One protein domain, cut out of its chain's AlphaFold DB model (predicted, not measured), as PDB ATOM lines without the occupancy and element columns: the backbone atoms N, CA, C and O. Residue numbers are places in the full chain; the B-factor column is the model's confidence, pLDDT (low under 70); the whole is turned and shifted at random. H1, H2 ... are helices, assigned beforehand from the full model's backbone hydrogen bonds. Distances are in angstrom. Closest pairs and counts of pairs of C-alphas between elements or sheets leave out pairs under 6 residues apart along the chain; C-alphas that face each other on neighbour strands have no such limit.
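AT A GLANCE: This is residues 60 to 134 of the 139 residues of the protein "Polynucleotide adenylyltransferase" of Cuscuta campestris (UniProt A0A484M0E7). One long helix, H1, makes the long axis of an elongated, loose model; at its last residues the chain folds back into the short helix H2, so that the two form a very unequal helical hairpin. From H2 a long stretch without a named element, residues 97 to 129, runs back toward the H1 start as far as about Val 111, then turns and returns as a second extended run to the tiny helix H3, which sits away from both other helices. The printed part has 75 residues with three named helices, in the order H1, H2, H3, and no named strand; the class is all helix, though the named elements hold 37 of the 75 residues, under half. The radius of gyration of the C-alphas is 14.3 A, and the C-alphas span 43 by 22 by 19 A.

IN THESE COORDINATES: Find C-alpha 60 at (-24.732, 108.262, 37.588); from there H1 runs through residues 60 to 86, 38.8 A from first to last C-alpha, to C-alpha 86 at (-27.123, 81.410, 9.713). After a tight link of 4 residues, look for H2 at residues 91 to 96. Go on through the long link, past C-alpha 111 at (-39.601, 103.711, 40.416), to H3, residues 130 to 133, which ends with C-alpha 133 at (-32.980, 82.750, 22.261).

HOW THE PARTS SIT: Begin with H1 and H2, a helical hairpin. They touch, H1 with residues 81 to 85 alone, and the closest C-alphas are those of Lys 81 and Val 94, 5.3 A apart. Their lines stand at a shallow tilt of 29 degrees, and they run opposite ways. H3 touches no helix: it is apart from H1 and apart from H2. In the backbone of H1 and H2 you will find each O i to N i+4 pair within hydrogen-bond range; H3, with 4 residues, is too short for such a pair, and its one O i to N i+3 pair is within range.

THE WHOLE: The two C-alphas farthest apart in the domain are those of Ser 90 and Val 111, 43.5 A, while the first and last printed C-alphas, Glu 60 and Tyr 134, are 32.7 A apart. The printed part has no cut. The long link is the one from H2 to H3, with 33 residues between them. Read the B-factor column for the confidence of the model: the mean pLDDT of the printed part is 73.4, and residues 110 to 134 are under 70, with a mean of 56 in H3 against 86 in H1.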
ATOM      1  N   GLU A  60     -25.817 109.126  38.047       84.00
ATOM      2  CA  GLU A  60     -24.732 108.262  37.588       84.00
ATOM      3  C   GLU A  60     -25.215 106.830  37.333       84.00
ATOM      4  O   GLU A  60     -24.875 106.229  36.311       84.00
ATOM      5  N   GLU A  61     -26.021 106.271  38.238       78.56
ATOM      6  CA  GLU A  61     -26.596 104.941  38.053       78.56
ATOM      7  C   GLU A  61     -27.557 104.929  36.861       78.56
ATOM      8  O   GLU A  61     -27.483 104.019  36.038       78.56
ATOM      9  N   THR A  62     -28.377 105.973  36.698       81.62
ATOM     10  CA  THR A  62     -29.253 106.145  35.529       81.62
ATOM     11  C   THR A  62     -28.451 106.158  34.227       81.62
ATOM     12  O   THR A  62     -28.744 105.382  33.315       81.62
ATOM     13  N   ARG A  63     -27.359 106.933  34.152       85.62
ATOM     14  CA  ARG A  63     -26.473 106.942  32.972       85.62
ATOM     15  C   ARG A  63     -25.835 105.585  32.701       85.62
ATOM     16  O   ARG A  63     -25.721 105.186  31.542       85.62
ATOM     17  N   LYS A  64     -25.418 104.859  33.742       85.19
ATOM     18  CA  LYS A  64     -24.886 103.494  33.586       85.19
ATOM     19  C   LYS A  64     -25.946 102.565  32.996       85.19
ATOM     20  O   LYS A  64     -25.631 101.796  32.090       85.19
ATOM     21  N   ARG A  65     -27.200 102.656  33.450       81.88
ATOM     22  CA  ARG A  65     -28.317 101.864  32.903       81.88
ATOM     23  C   ARG A  65     -28.577 102.184  31.432       81.88
ATOM     24  O   ARG A  65     -28.713 101.260  30.633       81.88
ATOM     25  N   GLU A  66     -28.589 103.462  31.065       84.12
ATOM     26  CA  GLU A  66     -28.726 103.896  29.669       84.12
ATOM     27  C   GLU A  66     -27.580 103.374  28.798       84.12
ATOM     28  O   GLU A  66     -27.815 102.842  27.716       84.12
ATOM     29  N   GLN A  67     -26.340 103.447  29.287       87.94
ATOM     30  CA  GLN A  67     -25.180 102.926  28.570       87.94
ATOM     31  C   GLN A  67     -25.285 101.413  28.340       87.94
ATOM     32  O   GLN A  67     -25.033 100.944  27.228       87.94
ATOM     33  N   VAL A  68     -25.684 100.652  29.362       87.19
ATOM     34  CA  VAL A  68     -25.894  99.201  29.247       87.19
ATOM     35  C   VAL A  68     -26.997  98.890  28.237       87.19
ATOM     36  O   VAL A  68     -26.829  97.994  27.414       87.19
ATOM     37  N   LEU A  69     -28.096  99.648  28.234       84.31
ATOM     38  CA  LEU A  69     -29.167  99.486  27.249       84.31
ATOM     39  C   LEU A  69     -28.700  99.783  25.821       84.31
ATOM     40  O   LEU A  69     -29.022  99.018  24.913       84.31
ATOM     41  N   CYS A  70     -27.908 100.834  25.620       87.81
ATOM     42  CA  CYS A  70     -27.314 101.149  24.321       87.81
ATOM     43  C   CYS A  70     -26.386 100.030  23.827       87.81
ATOM     44  O   CYS A  70     -26.424  99.664  22.653       87.81
ATOM     45  N   GLN A  71     -25.569  99.459  24.715       90.00
ATOM     46  CA  GLN A  71     -24.711  98.320  24.376       90.00
ATOM     47  C   GLN A  71     -25.536  97.077  24.041       90.00
ATOM     48  O   GLN A  71     -25.252  96.386  23.063       90.00
ATOM     49  N   LEU A  72     -26.581  96.804  24.819       86.75
ATOM     50  CA  LEU A  72     -27.452  95.662  24.588       86.75
ATOM     51  C   LEU A  72     -28.201  95.788  23.257       86.75
ATOM     52  O   LEU A  72     -28.315  94.803  22.536       86.75
ATOM     53  N   ASP A  73     -28.643  96.992  22.889       85.69
ATOM     54  CA  ASP A  73     -29.284  97.261  21.598       85.69
ATOM     55  C   ASP A  73     -28.355  96.909  20.426       85.69
ATOM     56  O   ASP A  73     -28.758  96.208  19.495       85.69
ATOM     57  N   GLN A  74     -27.082  97.301  20.515       89.38
ATOM     58  CA  GLN A  74     -26.069  96.950  19.516       89.38
ATOM     59  C   GLN A  74     -25.843  95.436  19.441       89.38
ATOM     60  O   GLN A  74     -25.845  94.866  18.349       89.38
ATOM     61  N   ILE A  75     -25.692  94.775  20.594       89.38
ATOM     62  CA  ILE A  75     -25.478  93.324  20.673       89.38
ATOM     63  C   ILE A  75     -26.655  92.572  20.048       89.38
ATOM     64  O   ILE A  75     -26.446  91.667  19.242       89.38
ATOM     65  N   VAL A  76     -27.891  92.951  20.378       84.50
ATOM     66  CA  VAL A  76     -29.089  92.272  19.875       84.50
ATOM     67  C   VAL A  76     -29.243  92.476  18.367       84.50
ATOM     68  O   VAL A  76     -29.562  91.519  17.664       84.50
ATOM     69  N   LYS A  77     -28.969  93.676  17.840       86.12
ATOM     70  CA  LYS A  77     -28.992  93.929  16.388       86.12
ATOM     71  C   LYS A  77     -27.965  93.079  15.644       86.12
ATOM     72  O   LYS A  77     -28.308  92.442  14.650       86.12
ATOM     73  N   LEU A  78     -26.729  93.020  16.143       88.69
ATOM     74  CA  LEU A  78     -25.678  92.179  15.561       88.69
ATOM     75  C   LEU A  78     -26.048  90.694  15.616       88.69
ATOM     76  O   LEU A  78     -25.919  89.988  14.617       88.69
ATOM     77  N   TRP A  79     -26.559  90.234  16.759       86.69
ATOM     78  CA  TRP A  79     -27.003  88.856  16.933       86.69
ATOM     79  C   TRP A  79     -28.142  88.495  15.974       86.69
ATOM     80  O   TRP A  79     -28.105  87.433  15.358       86.69
ATOM     81  N   VAL A  80     -29.115  89.391  15.775       84.31
ATOM     82  CA  VAL A  80     -30.203  89.192  14.810       84.31
ATOM     83  C   VAL A  80     -29.673  89.070  13.382       84.31
ATOM     84  O   VAL A  80     -30.063  88.129  12.694       84.31
ATOM     85  N   LYS A  81     -28.742  89.935  12.956       86.31
ATOM     86  CA  LYS A  81     -28.097  89.830  11.633       86.31
ATOM     87  C   LYS A  81     -27.317  88.523  11.465       86.31
ATOM     88  O   LYS A  81     -27.350  87.887  10.414       86.31
ATOM     89  N   GLN A  82     -26.622  88.081  12.511       86.69
ATOM     90  CA  GLN A  82     -25.901  86.811  12.486       86.69
ATOM     91  C   GLN A  82     -26.861  85.616  12.397       86.69
ATOM     92  O   GLN A  82     -26.620  84.691  11.621       86.69
ATOM     93  N   LEU A  83     -27.963  85.647  13.148       85.31
ATOM     94  CA  LEU A  83     -28.975  84.595  13.154       85.31
ATOM     95  C   LEU A  83     -29.704  84.498  11.808       85.31
ATOM     96  O   LEU A  83     -29.936  83.390  11.321       85.31
ATOM     97  N   THR A  84     -30.051  85.628  11.182       83.38
ATOM     98  CA  THR A  84     -30.658  85.629   9.842       83.38
ATOM     99  C   THR A  84     -29.687  85.078   8.800       83.38
ATOM    100  O   THR A  84     -30.066  84.223   7.999       83.38
ATOM    101  N   ARG A  85     -28.402  85.432   8.874       85.50
ATOM    102  CA  ARG A  85     -27.385  84.849   7.990       85.50
ATOM    103  C   ARG A  85     -27.245  83.334   8.168       85.50
ATOM    104  O   ARG A  85     -27.205  82.601   7.186       85.50
ATOM    105  N   GLN A  86     -27.221  82.847   9.410       85.31
ATOM    106  CA  GLN A  86     -27.123  81.410   9.713       85.31
ATOM    107  C   GLN A  86     -28.330  80.602   9.227       85.31
ATOM    108  O   GLN A  86     -28.186  79.431   8.885       85.31
ATOM    109  N   ARG A  87     -29.515  81.214   9.179       82.25
ATOM    110  CA  ARG A  87     -30.735  80.579   8.660       82.25
ATOM    111  C   ARG A  87     -30.805  80.540   7.128       82.25
ATOM    112  O   ARG A  87     -31.739  79.945   6.601       82.25
ATOM    113  N   GLY A  88     -29.834  81.131   6.428       82.62
ATOM    114  CA  GLY A  88     -29.759  81.114   4.966       82.62
ATOM    115  C   GLY A  88     -30.635  82.159   4.270       82.62
ATOM    116  O   GLY A  88     -30.985  81.968   3.108       82.62
ATOM    117  N   TYR A  89     -31.009  83.244   4.958       83.06
ATOM    118  CA  TYR A  89     -31.692  84.377   4.320       83.06
ATOM    119  C   TYR A  89     -30.741  85.146   3.386       83.06
ATOM    120  O   TYR A  89     -29.521  85.079   3.539       83.06
ATOM    121  N   SER A  90     -31.299  85.872   2.411       85.56
ATOM    122  CA  SER A  90     -30.509  86.668   1.465       85.56
ATOM    123  C   SER A  90     -29.803  87.836   2.162       85.56
ATOM    124  O   SER A  90     -30.298  88.356   3.162       85.56
ATOM    125  N   ASP A  91     -28.676  88.296   1.611       86.00
ATOM    126  CA  ASP A  91     -27.911  89.413   2.187       86.00
ATOM    127  C   ASP A  91     -28.757  90.692   2.331       86.00
ATOM    128  O   ASP A  91     -28.601  91.433   3.298       86.00
ATOM    129  N   GLN A  92     -29.722  90.911   1.429       85.38
ATOM    130  CA  GLN A  92     -30.667  92.028   1.522       85.38
ATOM    131  C   GLN A  92     -31.567  91.914   2.764       85.38
ATOM    132  O   GLN A  92     -31.702  92.871   3.519       85.38
ATOM    133  N   MET A  93     -32.103  90.720   3.043       79.38
ATOM    134  CA  MET A  93     -32.906  90.473   4.247       79.38
ATOM    135  C   MET A  93     -32.072  90.528   5.533       79.38
ATOM    136  O   MET A  93     -32.595  90.870   6.592       79.38
ATOM    137  N   VAL A  94     -30.785  90.175   5.467       82.81
ATOM    138  CA  VAL A  94     -29.863  90.293   6.607       82.81
ATOM    139  C   VAL A  94     -29.611  91.759   6.948       82.81
ATOM    140  O   VAL A  94     -29.612  92.109   8.128       82.81
ATOM    141  N   GLU A  95     -29.429  92.623   5.949       84.44
ATOM    142  CA  GLU A  95     -29.248  94.058   6.186       84.44
ATOM    143  C   GLU A  95     -30.519  94.744   6.694       84.44
ATOM    144  O   GLU A  95     -30.431  95.577   7.601       84.44
ATOM    145  N   ASP A  96     -31.686  94.326   6.200       81.50
ATOM    146  CA  ASP A  96     -32.994  94.825   6.641       81.50
ATOM    147  C   ASP A  96     -33.407  94.295   8.032       81.50
ATOM    148  O   ASP A  96     -34.328  94.822   8.669       81.50
ATOM    149  N   ALA A  97     -32.726  93.264   8.544       80.12
ATOM    150  CA  ALA A  97     -33.015  92.697   9.853       80.12
ATOM    151  C   ALA A  97     -32.666  93.694  10.969       80.12
ATOM    152  O   ALA A  97     -31.509  94.060  11.188       80.12
ATOM    153  N   ASN A  98     -33.688  94.094  11.724       76.94
ATOM    154  CA  ASN A  98     -33.556  95.007  12.852       76.94
ATOM    155  C   ASN A  98     -34.106  94.371  14.131       76.94
ATOM    156  O   ASN A  98     -34.896  93.426  14.099       76.94
ATOM    157  N   ALA A  99     -33.681  94.908  15.266       78.75
ATOM    158  CA  ALA A  99     -34.182  94.565  16.579       78.75
ATOM    159  C   ALA A  99     -34.389  95.842  17.385       78.75
ATOM    160  O   ALA A  99     -33.649  96.812  17.234       78.75
ATOM    161  N   ILE A 100     -35.400  95.833  18.246       76.62
ATOM    162  CA  ILE A 100     -35.712  96.953  19.128       76.62
ATOM    163  C   ILE A 100     -35.795  96.395  20.538       76.62
ATOM    164  O   ILE A 100     -36.521  95.434  20.778       76.62
ATOM    165  N   ILE A 101     -35.070  96.989  21.479       77.88
ATOM    166  CA  ILE A 101     -35.244  96.678  22.895       77.88
ATOM    167  C   ILE A 101     -36.327  97.591  23.451       77.88
ATOM    168  O   ILE A 101     -36.233  98.814  23.371       77.88
ATOM    169  N   LEU A 102     -37.357  96.988  24.033       75.31
ATOM    170  CA  LEU A 102     -38.413  97.700  24.738       75.31
ATOM    171  C   LEU A 102     -38.298  97.366  26.216       75.31
ATOM    172  O   LEU A 102     -38.417  96.208  26.604       75.31
ATOM    173  N   THR A 103     -38.064  98.370  27.049       73.81
ATOM    174  CA  THR A 103     -38.125  98.190  28.499       73.81
ATOM    175  C   THR A 103     -39.569  98.346  28.970       73.81
ATOM    176  O   THR A 103     -40.347  99.101  28.389       73.81
ATOM    177  N   PHE A 104     -39.938  97.612  30.017       70.81
ATOM    178  CA  PHE A 104     -41.273  97.631  30.611       70.81
ATOM    179  C   PHE A 104     -41.169  97.682  32.135       70.81
ATOM    180  O   PHE A 104     -40.097  97.511  32.715       70.81
ATOM    181  N   GLY A 105     -42.312  97.887  32.784       73.25
ATOM    182  CA  GLY A 105     -42.418  97.819  34.234       73.25
ATOM    183  C   GLY A 105     -41.762  99.005  34.928       73.25
ATOM    184  O   GLY A 105     -41.748 100.128  34.425       73.25
ATOM    185  N   SER A 106     -41.243  98.745  36.119       72.38
ATOM    186  CA  SER A 106     -40.793  99.769  37.057       72.38
ATOM    187  C   SER A 106     -39.635 100.640  36.552       72.38
ATOM    188  O   SER A 106     -39.499 101.768  37.019       72.38
ATOM    189  N   TYR A 107     -38.866 100.164  35.565       72.38
ATOM    190  CA  TYR A 107     -37.831 100.951  34.886       72.38
ATOM    191  C   TYR A 107     -38.422 102.100  34.058       72.38
ATOM    192  O   TYR A 107     -38.016 103.244  34.214       72.38
ATOM    193  N   GLN A 108     -39.437 101.824  33.230       70.50
ATOM    194  CA  GLN A 108     -40.119 102.866  32.442       70.50
ATOM    195  C   GLN A 108     -40.896 103.853  33.315       70.50
ATOM    196  O   GLN A 108     -41.134 104.989  32.921       70.50
ATOM    197  N   LEU A 109     -41.317 103.405  34.498       73.81
ATOM    198  CA  LEU A 109     -42.027 104.238  35.463       73.81
ATOM    199  C   LEU A 109     -41.078 105.047  36.364       73.81
ATOM    200  O   LEU A 109     -41.560 105.885  37.117       73.81
ATOM    201  N   GLY A 110     -39.759 104.810  36.302       68.38
ATOM    202  CA  GLY A 110     -38.761 105.531  37.101       68.38
ATOM    203  C   GLY A 110     -38.801 105.221  38.603       68.38
ATOM    204  O   GLY A 110     -38.379 106.045  39.407       68.38
ATOM    205  N   VAL A 111     -39.336 104.058  39.001       68.81
ATOM    206  CA  VAL A 111     -39.601 103.711  40.416       68.81
ATOM    207  C   VAL A 111     -38.767 102.539  40.947       68.81
ATOM    208  O   VAL A 111     -39.018 102.070  42.054       68.81
ATOM    209  N   SER A 112     -37.802 102.008  40.186       66.00
ATOM    210  CA  SER A 112     -37.048 100.813  40.598       66.00
ATOM    211  C   SER A 112     -35.571 100.879  40.286       66.00
ATOM    212  O   SER A 112     -35.206 101.018  39.128       66.00
ATOM    213  N   LYS A 113     -34.782 100.571  41.322       60.25
ATOM    214  CA  LYS A 113     -33.337 100.310  41.289       60.25
ATOM    215  C   LYS A 113     -32.942  99.089  40.469       60.25
ATOM    216  O   LYS A 113     -31.831  99.021  39.937       60.25
ATOM    217  N   VAL A 114     -33.822  98.087  40.425       54.19
ATOM    218  CA  VAL A 114     -33.568  96.810  39.757       54.19
ATOM    219  C   VAL A 114     -34.141  96.856  38.355       54.19
ATOM    220  O   VAL A 114     -35.313  97.172  38.137       54.19
ATOM    221  N   LEU A 115     -33.283  96.502  37.411       50.50
ATOM    222  CA  LEU A 115     -33.601  96.402  36.006       50.50
ATOM    223  C   LEU A 115     -34.368  95.104  35.742       50.50
ATOM    224  O   LEU A 115     -33.784  94.025  35.675       50.50
ATOM    225  N   SER A 116     -35.685  95.202  35.580       53.06
ATOM    226  CA  SER A 116     -36.481  94.112  35.014       53.06
ATOM    227  C   SER A 116     -36.548  94.295  33.502       53.06
ATOM    228  O   SER A 116     -37.405  95.010  32.985       53.06
ATOM    229  N   TYR A 117     -35.624  93.667  32.781       53.72
ATOM    230  CA  TYR A 117     -35.593  93.716  31.325       53.72
ATOM    231  C   TYR A 117     -36.410  92.576  30.712       53.72
ATOM    232  O   TYR A 117     -36.122  91.408  30.953       53.72
ATOM    233  N   PHE A 118     -37.376  92.905  29.855       52.59
ATOM    234  CA  PHE A 118     -37.950  91.952  28.905       52.59
ATOM    235  C   PHE A 118     -37.502  92.350  27.500       52.59
ATOM    236  O   PHE A 118     -37.880  93.403  27.001       52.59
ATOM    237  N   MET A 119     -36.676  91.523  26.861       51.03
ATOM    238  CA  MET A 119     -36.240  91.749  25.480       51.03
ATOM    239  C   MET A 119     -37.377  91.366  24.520       51.03
ATOM    240  O   MET A 119     -37.803  90.213  24.500       51.03
ATOM    241  N   CYS A 120     -37.869  92.313  23.716       50.91
ATOM    242  CA  CYS A 120     -38.891  92.065  22.692       50.91
ATOM    243  C   CYS A 120     -38.298  92.271  21.296       50.91
ATOM    244  O   CYS A 120     -38.347  93.366  20.751       50.91
ATOM    245  N   VAL A 121     -37.739  91.222  20.695       54.06
ATOM    246  CA  VAL A 121     -37.179  91.324  19.340       54.06
ATOM    247  C   VAL A 121     -38.302  91.256  18.307       54.06
ATOM    248  O   VAL A 121     -38.972  90.232  18.172       54.06
ATOM    249  N   ARG A 122     -38.494  92.335  17.544       52.91
ATOM    250  CA  ARG A 122     -39.276  92.312  16.303       52.91
ATOM    251  C   ARG A 122     -38.339  92.296  15.105       52.91
ATOM    252  O   ARG A 122     -37.754  93.325  14.798       52.91
ATOM    253  N   ILE A 123     -38.264  91.162  14.416       56.69
ATOM    254  CA  ILE A 123     -37.721  91.101  13.058       56.69
ATOM    255  C   ILE A 123     -38.894  91.320  12.099       56.69
ATOM    256  O   ILE A 123     -39.913  90.631  12.205       56.69
ATOM    257  N   TYR A 124     -38.783  92.283  11.184       50.66
ATOM    258  CA  TYR A 124     -39.727  92.399  10.074       50.66
ATOM    259  C   TYR A 124     -39.618  91.110   9.228       50.66
ATOM    260  O   TYR A 124     -38.525  90.710   8.859       50.66
ATOM    261  N   GLU A 125     -40.744  90.414   9.030       47.03
ATOM    262  CA  GLU A 125     -40.904  89.092   8.377       47.03
ATOM    263  C   GLU A 125     -40.491  87.798   9.115       47.03
ATOM    264  O   GLU A 125     -40.888  86.723   8.664       47.03
ATOM    265  N   ILE A 126     -39.817  87.817  10.274       52.72
ATOM    266  CA  ILE A 126     -39.443  86.566  10.975       52.72
ATOM    267  C   ILE A 126     -39.957  86.569  12.415       52.72
ATOM    268  O   ILE A 126     -39.468  87.280  13.291       52.72
ATOM    269  N   ARG A 127     -40.944  85.712  12.693       53.97
ATOM    270  CA  ARG A 127     -41.460  85.498  14.049       53.97
ATOM    271  C   ARG A 127     -40.439  84.681  14.849       53.97
ATOM    272  O   ARG A 127     -40.461  83.454  14.815       53.97
ATOM    273  N   LEU A 128     -39.527  85.348  15.556       55.66
ATOM    274  CA  LEU A 128     -38.677  84.674  16.538       55.66
ATOM    275  C   LEU A 128     -39.515  84.301  17.765       55.66
ATOM    276  O   LEU A 128     -40.099  85.155  18.429       55.66
ATOM    277  N   THR A 129     -39.590  83.007  18.054       54.00
ATOM    278  CA  THR A 129     -40.153  82.470  19.296       54.00
ATOM    279  C   THR A 129     -39.094  82.466  20.396       54.00
ATOM    280  O   THR A 129     -37.899  82.464  20.109       54.00
ATOM    281  N   VAL A 130     -39.520  82.403  21.663       52.94
ATOM    282  CA  VAL A 130     -38.628  82.357  22.843       52.94
ATOM    283  C   VAL A 130     -37.551  81.261  22.723       52.94
ATOM    284  O   VAL A 130     -36.425  81.457  23.162       52.94
ATOM    285  N   SER A 131     -37.844  80.148  22.040       55.12
ATOM    286  CA  SER A 131     -36.867  79.078  21.781       55.12
ATOM    287  C   SER A 131     -35.674  79.508  20.922       55.12
ATOM    288  O   SER A 131     -34.608  78.919  21.032       55.12
ATOM    289  N   SER A 132     -35.819  80.543  20.090       57.09
ATOM    290  CA  SER A 132     -34.721  81.059  19.261       57.09
ATOM    291  C   SER A 132     -33.634  81.759  20.082       57.09
ATOM    292  O   SER A 132     -32.544  81.977  19.568       57.09
ATOM    293  N   PHE A 133     -33.921  82.108  21.339       59.59
ATOM    294  CA  PHE A 133     -32.980  82.750  22.261       59.59
ATOM    295  C   PHE A 133     -32.205  81.749  23.121       59.59
ATOM    296  O   PHE A 133     -31.296  82.148  23.842       59.59
ATOM    297  N   TYR A 134     -32.564  80.463  23.070       57.94
ATOM    298  CA  TYR A 134     -31.940  79.431  23.882       57.94
ATOM    299  C   TYR A 134     -31.204  78.436  22.985       57.94
ATOM    300  O   TYR A 134     -31.815  77.567  22.368       57.94
TER     301      TYR A 134